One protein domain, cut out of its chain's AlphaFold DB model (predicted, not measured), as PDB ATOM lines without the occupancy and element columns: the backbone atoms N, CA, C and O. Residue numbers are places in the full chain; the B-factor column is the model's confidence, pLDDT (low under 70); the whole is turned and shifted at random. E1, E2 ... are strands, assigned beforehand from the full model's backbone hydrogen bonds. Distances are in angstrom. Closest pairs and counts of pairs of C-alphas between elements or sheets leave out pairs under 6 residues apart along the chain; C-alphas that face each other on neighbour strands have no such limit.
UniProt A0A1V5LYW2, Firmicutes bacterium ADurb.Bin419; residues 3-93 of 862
ATOM      1  N   CYS A   3     119.685 132.282 108.498       93.62
ATOM      2  CA  CYS A   3     121.129 132.251 108.285       93.62
ATOM      3  C   CYS A   3     121.752 133.638 108.483       93.62
ATOM      4  O   CYS A   3     121.053 134.650 108.586       93.62
ATOM      5  N   TRP A   4     123.082 133.678 108.495       92.00
ATOM      6  CA  TRP A   4     123.860 134.904 108.374       92.00
ATOM      7  C   TRP A   4     124.298 135.104 106.929       92.00
ATOM      8  O   TRP A   4     124.726 134.157 106.269       92.00
ATOM      9  N   VAL A   5     124.222 136.342 106.444       93.00
ATOM     10  CA  VAL A   5     124.567 136.709 105.070       93.00
ATOM     11  C   VAL A   5     125.554 137.859 105.044       93.00
ATOM     12  O   VAL A   5     125.395 138.855 105.744       93.00
ATOM     13  N   LYS A   6     126.558 137.737 104.183       93.31
ATOM     14  CA  LYS A   6     127.479 138.816 103.827       93.31
ATOM     15  C   LYS A   6     127.472 138.993 102.316       93.31
ATOM     16  O   LYS A   6     127.439 138.000 101.595       93.31
ATOM     17  N   THR A   7     127.515 140.228 101.823       93.75
ATOM     18  CA  THR A   7     127.433 140.521 100.382       93.75
ATOM     19  C   THR A   7     128.598 141.369  99.886       93.75
ATOM     20  O   THR A   7     129.141 142.197 100.611       93.75
ATOM     21  N   GLU A   8     128.964 141.191  98.620       95.19
ATOM     22  CA  GLU A   8     129.933 142.022  97.903       95.19
ATOM     23  C   GLU A   8     129.359 142.374  96.525       95.19
ATOM     24  O   GLU A   8     129.036 141.490  95.727       95.19
ATOM     25  N   ASN A   9     129.253 143.674  96.240       92.19
ATOM     26  CA  ASN A   9     128.812 144.232  94.960       92.19
ATOM     27  C   ASN A   9     127.457 143.687  94.478       92.19
ATOM     28  O   ASN A   9     127.257 143.497  93.279       92.19
ATOM     29  N   VAL A  10     126.524 143.430  95.402       91.81
ATOM     30  CA  VAL A  10     125.163 143.016  95.044       91.81
ATOM     31  C   VAL A  10     124.368 144.218  94.537       91.81
ATOM     32  O   VAL A  10     124.295 145.243  95.214       91.81
ATOM     33  N   GLY A  11     123.761 144.118  93.354       86.25
ATOM     34  CA  GLY A  11     122.997 145.224  92.767       86.25
ATOM     35  C   GLY A  11     121.850 145.698  93.671       86.25
ATOM     36  O   GLY A  11     121.184 144.901  94.330       86.25
ATOM     37  N   THR A  12     121.596 147.008  93.709       83.94
ATOM     38  CA  THR A  12     120.614 147.617  94.632       83.94
ATOM     39  C   THR A  12     119.195 147.712  94.060       83.94
ATOM     40  O   THR A  12     118.224 147.820  94.815       83.94
ATOM     41  N   GLN A  13     119.053 147.647  92.733       79.44
ATOM     42  CA  GLN A  13     117.770 147.844  92.049       79.44
ATOM     43  C   GLN A  13     116.848 146.623  92.083       79.44
ATOM     44  O   GLN A  13     115.630 146.773  92.081       79.44
ATOM     45  N   GLN A  14     117.420 145.423  92.113       85.81
ATOM     46  CA  GLN A  14     116.682 144.163  92.182       85.81
ATOM     47  C   GLN A  14     116.785 143.566  93.589       85.81
ATOM     48  O   GLN A  14     117.418 144.144  94.476       85.81
ATOM     49  N   LYS A  15     116.136 142.419  93.806       87.00
ATOM     50  CA  LYS A  15     116.207 141.690  95.076       87.00
ATOM     51  C   LYS A  15     117.648 141.244  95.343       87.00
ATOM     52  O   LYS A  15     118.323 140.745  94.442       87.00
ATOM     53  N   GLY A  16     118.139 141.488  96.548       91.62
ATOM     54  CA  GLY A  16     119.484 141.141  96.996       91.62
ATOM     55  C   GLY A  16     119.619 139.674  97.404       91.62
ATOM     56  O   GLY A  16     118.848 138.817  96.970       91.62
ATOM     57  N   ALA A  17     120.604 139.383  98.250       93.50
ATOM     58  CA  ALA A  17     120.812 138.060  98.833       93.50
ATOM     59  C   ALA A  17     119.725 137.742  99.877       93.50
ATOM     60  O   ALA A  17     119.512 138.549 100.778       93.50
ATOM     61  N   ASN A  18     119.029 136.606  99.759       93.50
ATOM     62  CA  ASN A  18     117.891 136.247 100.619       93.50
ATOM     63  C   ASN A  18     117.682 134.724 100.764       93.50
ATOM     64  O   ASN A  18     118.275 133.928 100.032       93.50
ATOM     65  N   LEU A  19     116.799 134.350 101.699       93.75
ATOM     66  CA  LEU A  19     116.184 133.024 101.820       93.75
ATOM     67  C   LEU A  19     114.821 133.014 101.131       93.75
ATOM     68  O   LEU A  19     114.005 133.899 101.383       93.75
ATOM     69  N   SER A  20     114.530 131.992 100.334       90.50
ATOM     70  CA  SER A  20     113.218 131.812  99.690       90.50
ATOM     71  C   SER A  20     112.869 130.338  99.505       90.50
ATOM     72  O   SER A  20     113.734 129.470  99.596       90.50
ATOM     73  N   ILE A  21     111.599 130.041  99.239       88.75
ATOM     74  CA  ILE A  21     111.148 128.689  98.887       88.75
ATOM     75  C   ILE A  21     111.118 128.565  97.362       88.75
ATOM     76  O   ILE A  21     110.647 129.477  96.680       88.75
ATOM     77  N   GLU A  22     111.619 127.453  96.821       84.69
ATOM     78  CA  GLU A  22     111.587 127.195  95.376       84.69
ATOM     79  C   GLU A  22     110.153 127.314  94.835       84.69
ATOM     80  O   GLU A  22     109.208 126.833  95.454       84.69
ATOM     81  N   ASN A  23     109.981 127.965  93.680       76.38
ATOM     82  CA  ASN A  23     108.677 128.267  93.070       76.38
ATOM     83  C   ASN A  23     107.739 129.163  93.908       76.38
ATOM     84  O   ASN A  23     106.559 129.275  93.582       76.38
ATOM     85  N   SER A  24     108.247 129.845  94.940       77.12
ATOM     86  CA  SER A  24     107.528 130.900  95.665       77.12
ATOM     87  C   SER A  24     108.071 132.292  95.323       77.12
ATOM     88  O   SER A  24     109.250 132.473  95.016       77.12
ATOM     89  N   THR A  25     107.206 133.306  95.389       78.31
ATOM     90  CA  THR A  25     107.607 134.721  95.309       78.31
ATOM     91  C   THR A  25     108.057 135.290  96.657       78.31
ATOM     92  O   THR A  25     108.685 136.355  96.699       78.31
ATOM     93  N   ASP A  26     107.741 134.598  97.753       82.25
ATOM     94  CA  ASP A  26     108.047 135.039  99.108       82.25
ATOM     95  C   ASP A  26     109.524 134.814  99.466       82.25
ATOM     96  O   ASP A  26     110.160 133.848  99.037       82.25
ATOM     97  N   SER A  27     110.087 135.708 100.279       88.12
ATOM     98  CA  SER A  27     111.451 135.577 100.803       88.12
ATOM     99  C   SER A  27     111.600 136.233 102.170       88.12
ATOM    100  O   SER A  27     110.747 137.013 102.591       88.12
ATOM    101  N   SER A  28     112.742 136.000 102.814       89.19
ATOM    102  CA  SER A  28     113.233 136.837 103.910       89.19
ATOM    103  C   SER A  28     113.507 138.279 103.454       89.19
ATOM    104  O   SER A  28     113.481 138.582 102.253       89.19
ATOM    105  N   LYS A  29     113.886 139.141 104.413       86.62
ATOM    106  CA  LYS A  29     114.665 140.363 104.140       86.62
ATOM    107  C   LYS A  29     115.828 140.024 103.200       86.62
ATOM    108  O   LYS A  29     116.457 138.973 103.360       86.62
ATOM    109  N   ASP A  30     116.101 140.904 102.243       88.44
ATOM    110  CA  ASP A  30     117.233 140.795 101.334       88.44
ATOM    111  C   ASP A  30     118.364 141.770 101.692       88.44
ATOM    112  O   ASP A  30     118.130 142.884 102.161       88.44
ATOM    113  N   ILE A  31     119.606 141.344 101.462       88.44
ATOM    114  CA  ILE A  31     120.811 142.154 101.676       88.44
ATOM    115  C   ILE A  31     121.367 142.594 100.322       88.44
ATOM    116  O   ILE A  31     121.596 141.773  99.428       88.44
ATOM    117  N   LYS A  32     121.565 143.902 100.153       89.38
ATOM    118  CA  LYS A  32     121.996 144.540  98.900       89.38
ATOM    119  C   LYS A  32     123.314 145.284  99.096       89.38
ATOM    120  O   LYS A  32     123.682 145.622 100.215       89.38
ATOM    121  N   GLY A  33     123.995 145.601  97.997       88.62
ATOM    122  CA  GLY A  33     125.276 146.298  98.026       88.62
ATOM    123  C   GLY A  33     126.405 145.436  98.590       88.62
ATOM    124  O   GLY A  33     126.345 144.203  98.574       88.62
ATOM    125  N   SER A  34     127.448 146.103  99.071       87.94
ATOM    126  CA  SER A  34     128.559 145.472  99.782       87.94
ATOM    127  C   SER A  34     128.369 145.657 101.281       87.94
ATOM    128  O   SER A  34     128.266 146.792 101.747       87.94
ATOM    129  N   SER A  35     128.353 144.556 102.026       80.50
ATOM    130  CA  SER A  35     128.322 144.567 103.484       80.50
ATOM    131  C   SER A  35     129.651 144.059 104.028       80.50
ATOM    132  O   SER A  35     130.121 142.971 103.686       80.50
ATOM    133  N   ASN A  36     130.282 144.852 104.894       80.94
ATOM    134  CA  ASN A  36     131.513 144.441 105.570       80.94
ATOM    135  C   ASN A  36     131.237 143.448 106.713       80.94
ATOM    136  O   ASN A  36     132.158 142.742 107.140       80.94
ATOM    137  N   TYR A  37     129.981 143.343 107.150       84.38
ATOM    138  CA  TYR A  37     129.538 142.572 108.306       84.38
ATOM    139  C   TYR A  37     128.606 141.429 107.891       84.38
ATOM    140  O   TYR A  37     128.081 141.405 106.780       84.38
ATOM    141  N   TRP A  38     128.431 140.462 108.791       87.31
ATOM    142  CA  TRP A  38     127.408 139.431 108.653       87.31
ATOM    143  C   TRP A  38     126.070 139.979 109.155       87.31
ATOM    144  O   TRP A  38     126.006 140.533 110.250       87.31
ATOM    145  N   GLU A  39     125.011 139.808 108.373       86.56
ATOM    146  CA  GLU A  39     123.646 140.207 108.718       86.56
ATOM    147  C   GLU A  39     122.739 138.985 108.830       86.56
ATOM    148  O   GLU A  39     122.738 138.116 107.962       86.56
ATOM    149  N   TYR A  40     121.945 138.926 109.894       89.75
ATOM    150  CA  TYR A  40     120.999 137.837 110.101       89.75
ATOM    151  C   TYR A  40     119.731 138.040 109.273       89.75
ATOM    152  O   TYR A  40     119.151 139.131 109.256       89.75
ATOM    153  N   ILE A  41     119.278 136.976 108.616       90.25
ATOM    154  CA  ILE A  41     117.997 136.928 107.915       90.25
ATOM    155  C   ILE A  41     117.231 135.670 108.309       90.25
ATOM    156  O   ILE A  41     117.806 134.612 108.563       90.25
ATOM    157  N   GLU A  42     115.907 135.778 108.319       91.44
ATOM    158  CA  GLU A  42     115.022 134.664 108.631       91.44
ATOM    159  C   GLU A  42     113.735 134.710 107.808       91.44
ATOM    160  O   GLU A  42     113.307 135.756 107.314       91.44
ATOM    161  N   LEU A  43     113.134 133.536 107.648       90.56
ATOM    162  CA  LEU A  43     111.882 133.305 106.951       90.56
ATOM    163  C   LEU A  43     111.086 132.245 107.717       90.56
ATOM    164  O   LEU A  43     111.578 131.141 107.985       90.56
ATOM    165  N   TYR A  44     109.845 132.581 108.052       89.25
ATOM    166  CA  TYR A  44     108.892 131.678 108.687       89.25
ATOM    167  C   TYR A  44     107.927 131.175 107.631       89.25
ATOM    168  O   TYR A  44     107.437 131.961 106.826       89.25
ATOM    169  N   GLY A  45     107.617 129.887 107.649       88.31
ATOM    170  CA  GLY A  45     106.629 129.324 106.745       88.31
ATOM    171  C   GLY A  45     105.807 128.239 107.415       88.31
ATOM    172  O   GLY A  45     106.164 127.750 108.484       88.31
ATOM    173  N   LYS A  46     104.670 127.930 106.800       87.38
ATOM    174  CA  LYS A  46     103.722 126.920 107.251       87.38
ATOM    175  C   LYS A  46     103.607 125.837 106.188       87.38
ATOM    176  O   LYS A  46     103.407 126.156 105.014       87.38
ATOM    177  N   THR A  47     103.722 124.585 106.614       86.31
ATOM    178  CA  THR A  47     103.564 123.414 105.754       86.31
ATOM    179  C   THR A  47     102.093 123.136 105.443       86.31
ATOM    180  O   THR A  47     101.196 123.496 106.219       86.31
ATOM    181  N   SER A  48     101.832 122.501 104.299       82.50
ATOM    182  CA  SER A  48     100.516 121.917 104.018       82.50
ATOM    183  C   SER A  48     100.334 120.596 104.789       82.50
ATOM    184  O   SER A  48     101.334 119.973 105.153       82.50
ATOM    185  N   PRO A  49      99.088 120.146 105.068       81.06
ATOM    186  CA  PRO A  49      98.836 118.931 105.855       81.06
ATOM    187  C   PRO A  49      99.557 117.671 105.354       81.06
ATOM    188  O   PRO A  49      99.902 116.817 106.165       81.06
ATOM    189  N   ASP A  50      99.814 117.581 104.046       84.38
ATOM    190  CA  ASP A  50     100.427 116.416 103.401       84.38
ATOM    191  C   ASP A  50     101.859 116.690 102.893       84.38
ATOM    192  O   ASP A  50     102.455 115.848 102.214       84.38
ATOM    193  N   GLN A  51     102.442 117.855 103.205       86.75
ATOM    194  CA  GLN A  51     103.771 118.234 102.727       86.75
ATOM    195  C   GLN A  51     104.875 117.428 103.420       86.75
ATOM    196  O   GLN A  51     105.124 117.589 104.610       86.75
ATOM    197  N   GLN A  52     105.592 116.612 102.644       88.81
ATOM    198  CA  GLN A  52     106.720 115.807 103.135       88.81
ATOM    199  C   GLN A  52     108.083 116.504 102.978       88.81
ATOM    200  O   GLN A  52     109.030 116.180 103.689       88.81
ATOM    201  N   SER A  53     108.211 117.443 102.034       89.69
ATOM    202  CA  SER A  53     109.476 118.124 101.732       89.69
ATOM    203  C   SER A  53     109.263 119.497 101.087       89.69
ATOM    204  O   SER A  53     108.213 119.766 100.502       89.69
ATOM    205  N   PHE A  54     110.289 120.347 101.140       89.25
ATOM    206  CA  PHE A  54     110.387 121.597 100.382       89.25
ATOM    207  C   PHE A  54     111.851 121.888 100.027       89.25
ATOM    208  O   PHE A  54     112.760 121.371 100.675       89.25
ATOM    209  N   THR A  55     112.076 122.746  99.030       90.88
ATOM    210  CA  THR A  55     113.417 123.217  98.658       90.88
ATOM    211  C   THR A  55     113.636 124.630  99.198       90.88
ATOM    212  O   THR A  55     112.926 125.566  98.821       90.88
ATOM    213  N   LEU A  56     114.628 124.791 100.080       91.75
ATOM    214  CA  LEU A  56     115.112 126.098 100.528       91.75
ATOM    215  C   LEU A  56     116.135 126.641  99.528       91.75
ATOM    216  O   LEU A  56     117.110 125.969  99.195       91.75
ATOM    217  N   THR A  57     115.948 127.884  99.108       91.69
ATOM    218  CA  THR A  57     116.830 128.589  98.177       91.69
ATOM    219  C   THR A  57     117.623 129.657  98.923       91.69
ATOM    220  O   THR A  57     117.049 130.499  99.614       91.69
ATOM    221  N   LEU A  58     118.946 129.629  98.750       94.00
ATOM    222  CA  LEU A  58     119.897 130.653  99.191       94.00
ATOM    223  C   LEU A  58     120.402 131.344  97.927       94.00
ATOM    224  O   LEU A  58     121.115 130.726  97.136       94.00
ATOM    225  N   GLY A  59     119.982 132.581  97.673       90.19
ATOM    226  CA  GLY A  59     120.197 133.171  96.352       90.19
ATOM    227  C   GLY A  59     120.283 134.684  96.336       90.19
ATOM    228  O   GLY A  59     119.810 135.362  97.244       90.19
ATOM    229  N   ILE A  60     120.896 135.198  95.271       92.19
ATOM    230  CA  ILE A  60     120.904 136.615  94.900       92.19
ATOM    231  C   ILE A  60     119.838 136.799  93.815       92.19
ATOM    232  O   ILE A  60     119.911 136.153  92.770       92.19
ATOM    233  N   GLY A  61     118.853 137.665  94.054       86.94
ATOM    234  CA  GLY A  61     117.679 137.803  93.186       86.94
ATOM    235  C   GLY A  61     116.454 137.065  93.730       86.94
ATOM    236  O   GLY A  61     116.369 136.744  94.912       86.94
ATOM    237  N   GLY A  62     115.458 136.825  92.886       79.81
ATOM    238  CA  GLY A  62     114.228 136.136  93.273       79.81
ATOM    239  C   GLY A  62     113.451 135.612  92.073       79.81
ATOM    240  O   GLY A  62     113.922 135.681  90.937       79.81
ATOM    241  N   TYR A  63     112.245 135.100  92.315       69.06
ATOM    242  CA  TYR A  63     111.380 134.569  91.260       69.06
ATOM    243  C   TYR A  63     111.170 135.601  90.132       69.06
ATOM    244  O   TYR A  63     110.565 136.651  90.340       69.06
ATOM    245  N   GLY A  64     111.716 135.317  88.944       67.06
ATOM    246  CA  GLY A  64     111.648 136.197  87.768       67.06
ATOM    247  C   GLY A  64     112.548 137.445  87.801       67.06
ATOM    248  O   GLY A  64     112.441 138.273  86.899       67.06
ATOM    249  N   SER A  65     113.427 137.597  88.797       72.62
ATOM    250  CA  SER A  65     114.327 138.750  88.963       72.62
ATOM    251  C   SER A  65     115.764 138.277  89.194       72.62
ATOM    252  O   SER A  65     116.085 137.711  90.238       72.62
ATOM    253  N   THR A  66     116.642 138.502  88.216       80.44
ATOM    254  CA  THR A  66     118.076 138.216  88.333       80.44
ATOM    255  C   THR A  66     118.831 139.436  88.851       80.44
ATOM    256  O   THR A  66     118.525 140.577  88.506       80.44
ATOM    257  N   ASN A  67     119.840 139.196  89.685       90.06
ATOM    258  CA  ASN A  67     120.725 140.231  90.205       90.06
ATOM    259  C   ASN A  67     122.177 139.719  90.178       90.06
ATOM    260  O   ASN A  67     122.415 138.516  90.067       90.06
ATOM    261  N   THR A  68     123.151 140.623  90.207       89.88
ATOM    262  CA  THR A  68     124.586 140.312  90.121       89.88
ATOM    263  C   THR A  68     125.273 140.589  91.455       89.88
ATOM    264  O   THR A  68     124.732 141.320  92.280       89.88
ATOM    265  N   GLY A  69     126.447 139.993  91.679       92.75
ATOM    266  CA  GLY A  69     127.252 140.172  92.892       92.75
ATOM    267  C   GLY A  69     127.678 138.844  93.514       92.75
ATOM    268  O   GLY A  69     127.534 137.785  92.900       92.75
ATOM    269  N   LYS A  70     128.208 138.901  94.739       94.69
ATOM    270  CA  LYS A  70     128.544 137.725  95.553       94.69
ATOM    271  C   LYS A  70     127.855 137.800  96.907       94.69
ATOM    272  O   LYS A  70     127.703 138.880  97.475       94.69
ATOM    273  N   ALA A  71     127.481 136.638  97.425       94.38
ATOM    274  CA  ALA A  71     126.929 136.486  98.756       94.38
ATOM    275  C   ALA A  71     127.509 135.232  99.407       94.38
ATOM    276  O   ALA A  71     127.644 134.195  98.756       94.38
ATOM    277  N   TRP A  72     127.846 135.344 100.684       95.69
ATOM    278  CA  TRP A  72     128.224 134.230 101.543       95.69
ATOM    279  C   TRP A  72     127.100 134.002 102.538       95.69
ATOM    280  O   TRP A  72     126.546 134.964 103.067       95.69
ATOM    281  N   PHE A  73     126.782 132.735 102.772       95.19
ATOM    282  CA  PHE A  73     125.761 132.298 103.712       95.19
ATOM    283  C   PHE A  73     126.431 131.408 104.752       95.19
ATOM    284  O   PHE A  73     127.196 130.516 104.387       95.19
ATOM    285  N   ASP A  74     126.146 131.654 106.022       94.19
ATOM    286  CA  ASP A  74     126.693 130.891 107.139       94.19
ATOM    287  C   ASP A  74     125.577 130.505 108.116       94.19
ATOM    288  O   ASP A  74     124.561 131.199 108.222       94.19
ATOM    289  N   SER A  75     125.765 129.382 108.811       93.50
ATOM    290  CA  SER A  75     124.844 128.854 109.828       93.50
ATOM    291  C   SER A  75     123.393 128.783 109.335       93.50
ATOM    292  O   SER A  75     122.481 129.354 109.930       93.50
ATOM    293  N   VAL A  76     123.186 128.126 108.187       94.75
ATOM    294  CA  VAL A  76     121.846 127.920 107.624       94.75
ATOM    295  C   VAL A  76     121.100 126.880 108.450       94.75
ATOM    296  O   VAL A  76     121.514 125.725 108.524       94.75
ATOM    297  N   GLU A  77     119.973 127.283 109.025       94.38
ATOM    298  CA  GLU A  77     119.172 126.457 109.919       94.38
ATOM    299  C   GLU A  77     117.705 126.406 109.487       94.38
ATOM    300  O   GLU A  77     117.091 127.399 109.073       94.38
ATOM    301  N   VAL A  78     117.112 125.224 109.634       92.56
ATOM    302  CA  VAL A  78     115.679 124.986 109.481       92.56
ATOM    303  C   VAL A  78     115.200 124.341 110.771       92.56
ATOM    304  O   VAL A  78     115.595 123.225 111.090       92.56
ATOM    305  N   VAL A  79     114.378 125.073 111.516       91.88
ATOM    306  CA  VAL A  79     113.888 124.667 112.835       91.88
ATOM    307  C   VAL A  79     112.367 124.636 112.791       91.88
ATOM    308  O   VAL A  79     111.742 125.582 112.304       91.88
ATOM    309  N   GLU A  80     111.790 123.537 113.268       90.06
ATOM    310  CA  GLU A  80     110.350 123.405 113.480       90.06
ATOM    311  C   GLU A  80     109.931 124.222 114.706       90.06
ATOM    312  O   GLU A  80     110.637 124.259 115.713       90.06
ATOM    313  N   LEU A  81     108.796 124.908 114.607       88.00
ATOM    314  CA  LEU A  81     108.290 125.780 115.661       88.00
ATOM    315  C   LEU A  81     106.894 125.332 116.069       88.00
ATOM    316  O   LEU A  81     106.021 125.200 115.213       88.00
ATOM    317  N   ASP A  82     106.661 125.213 117.377       85.12
ATOM    318  CA  ASP A  82     105.331 124.910 117.918       85.12
ATOM    319  C   ASP A  82     104.313 126.005 117.564       85.12
ATOM    320  O   ASP A  82     103.141 125.734 117.311       85.12
ATOM    321  N   ASN A  83     104.759 127.266 117.569       82.81
ATOM    322  CA  ASN A  83     103.945 128.437 117.266       82.81
ATOM    323  C   ASN A  83     104.771 129.513 116.552       82.81
ATOM    324  O   ASN A  83     105.975 129.647 116.771       82.81
ATOM    325  N   LEU A  84     104.101 130.330 115.736       82.31
ATOM    326  CA  LEU A  84     104.719 131.480 115.082       82.31
ATOM    327  C   LEU A  84     105.078 132.556 116.128       82.31
ATOM    328  O   LEU A  84     104.187 132.959 116.886       82.31
ATOM    329  N   PRO A  85     106.332 133.049 116.181       82.12
ATOM    330  CA  PRO A  85     106.716 134.064 117.155       82.12
ATOM    331  C   PRO A  85     105.900 135.359 117.004       82.12
ATOM    332  O   PRO A  85     105.504 135.713 115.886       82.12
ATOM    333  N   PRO A  86     105.658 136.105 118.099       78.56
ATOM    334  CA  PRO A  86     104.925 137.362 118.032       78.56
ATOM    335  C   PRO A  86     105.532 138.340 117.021       78.56
ATOM    336  O   PRO A  86     106.742 138.536 116.973       78.56
ATOM    337  N   GLY A  87     104.676 138.970 116.214       73.88
ATOM    338  CA  GLY A  87     105.095 139.950 115.204       73.88
ATOM    339  C   GLY A  87     105.632 139.346 113.902       73.88
ATOM    340  O   GLY A  87     105.844 140.092 112.950       73.88
ATOM    341  N   LYS A  88     105.805 138.021 113.819       79.69
ATOM    342  CA  LYS A  88     106.200 137.331 112.584       79.69
ATOM    343  C   LYS A  88     104.983 136.903 111.773       79.69
ATOM    344  O   LYS A  88     103.917 136.621 112.320       79.69
ATOM    345  N   THR A  89     105.154 136.839 110.457       75.44
ATOM    346  CA  THR A  89     104.190 136.285 109.500       75.44
ATOM    347  C   THR A  89     104.780 135.032 108.861       75.44
ATOM    348  O   THR A  89     105.992 134.933 108.687       75.44
ATOM    349  N   SER A  90     103.935 134.051 108.544       81.12
ATOM    350  CA  SER A  90     104.360 132.808 107.895       81.12
ATOM    351  C   SER A  90     104.000 132.811 106.413       81.12
ATOM    352  O   SER A  90     102.858 133.119 106.068       81.12
ATOM    353  N   VAL A  91     104.927 132.385 105.561       82.44
ATOM    354  CA  VAL A  91     104.697 132.138 104.130       82.44
ATOM    355  C   VAL A  91     104.168 130.724 103.895       82.44
ATOM    356  O   VAL A  91     104.323 129.844 104.745       82.44
ATOM    357  N   ASN A  92     103.543 130.479 102.747       79.62
ATOM    358  CA  ASN A  92     103.180 129.117 102.366       79.62
ATOM    359  C   ASN A  92     104.434 128.370 101.881       79.62
ATOM    360  O   ASN A  92     105.085 128.818 100.939       79.62
ATOM    361  N   MET A  93     104.779 127.255 102.526       85.62
ATOM    362  CA  MET A  93     105.932 126.433 102.130       85.62
ATOM    363  C   MET A  93     105.613 125.459 100.999       85.62
ATOM    364  O   MET A  93     106.534 124.873 100.432       85.62
TER     365      MET A  93
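This is residues 3 to 93 of the 862 residues of a protein of Firmicutes bacterium ADurb.Bin419 (UniProt A0A1V5LYW2). With little regular structure, this is a small sandwich, sheet E3-E1-E5 face to face with sheet E2-E4, lengthened at one end by loops 43 to 55 and 78 to 93. The 91 printed residues include five named strands, E1 to E5 along the chain, and no named helix; both sheets are antiparallel. It is all strand, with 30 residues in named elements, and compact: radius of gyration of the C-alphas 13.6 A, spans 40 by 26 by 21 A.

Start at E1, residues 3 to 8, antiparallel to E5, residues 70 to 77, with N 4 and O 74 within hydrogen-bond range at 2.9 A. E1 also neighbours E3, residues 39 to 42, antiparallel; find N 5 and O 39, 2.8 A apart. E2, residues 17 to 21, is antiparallel to E4, residues 56 to 62; find N 20 and O 57, 3.0 A apart. Between the sheets, the closest C-alphas of E4 and E5 are Ile 60 and Ala 71, 7.2 A.

Find C-alpha 3 at (121.129, 132.251, 108.285), where E1 begins its 16.8 A. E5, 20.5 A long, bends by 56 degrees at residue 74 and ends at C-alpha 77, (119.172, 126.457, 109.919).

The farthest C-alphas, Asn 36 and Asp 50, are 41.9 A apart. The printed part has no cut; links E2 to E3 and E3 to E4 are long. Residues 63 to 64 have pLDDT under 70.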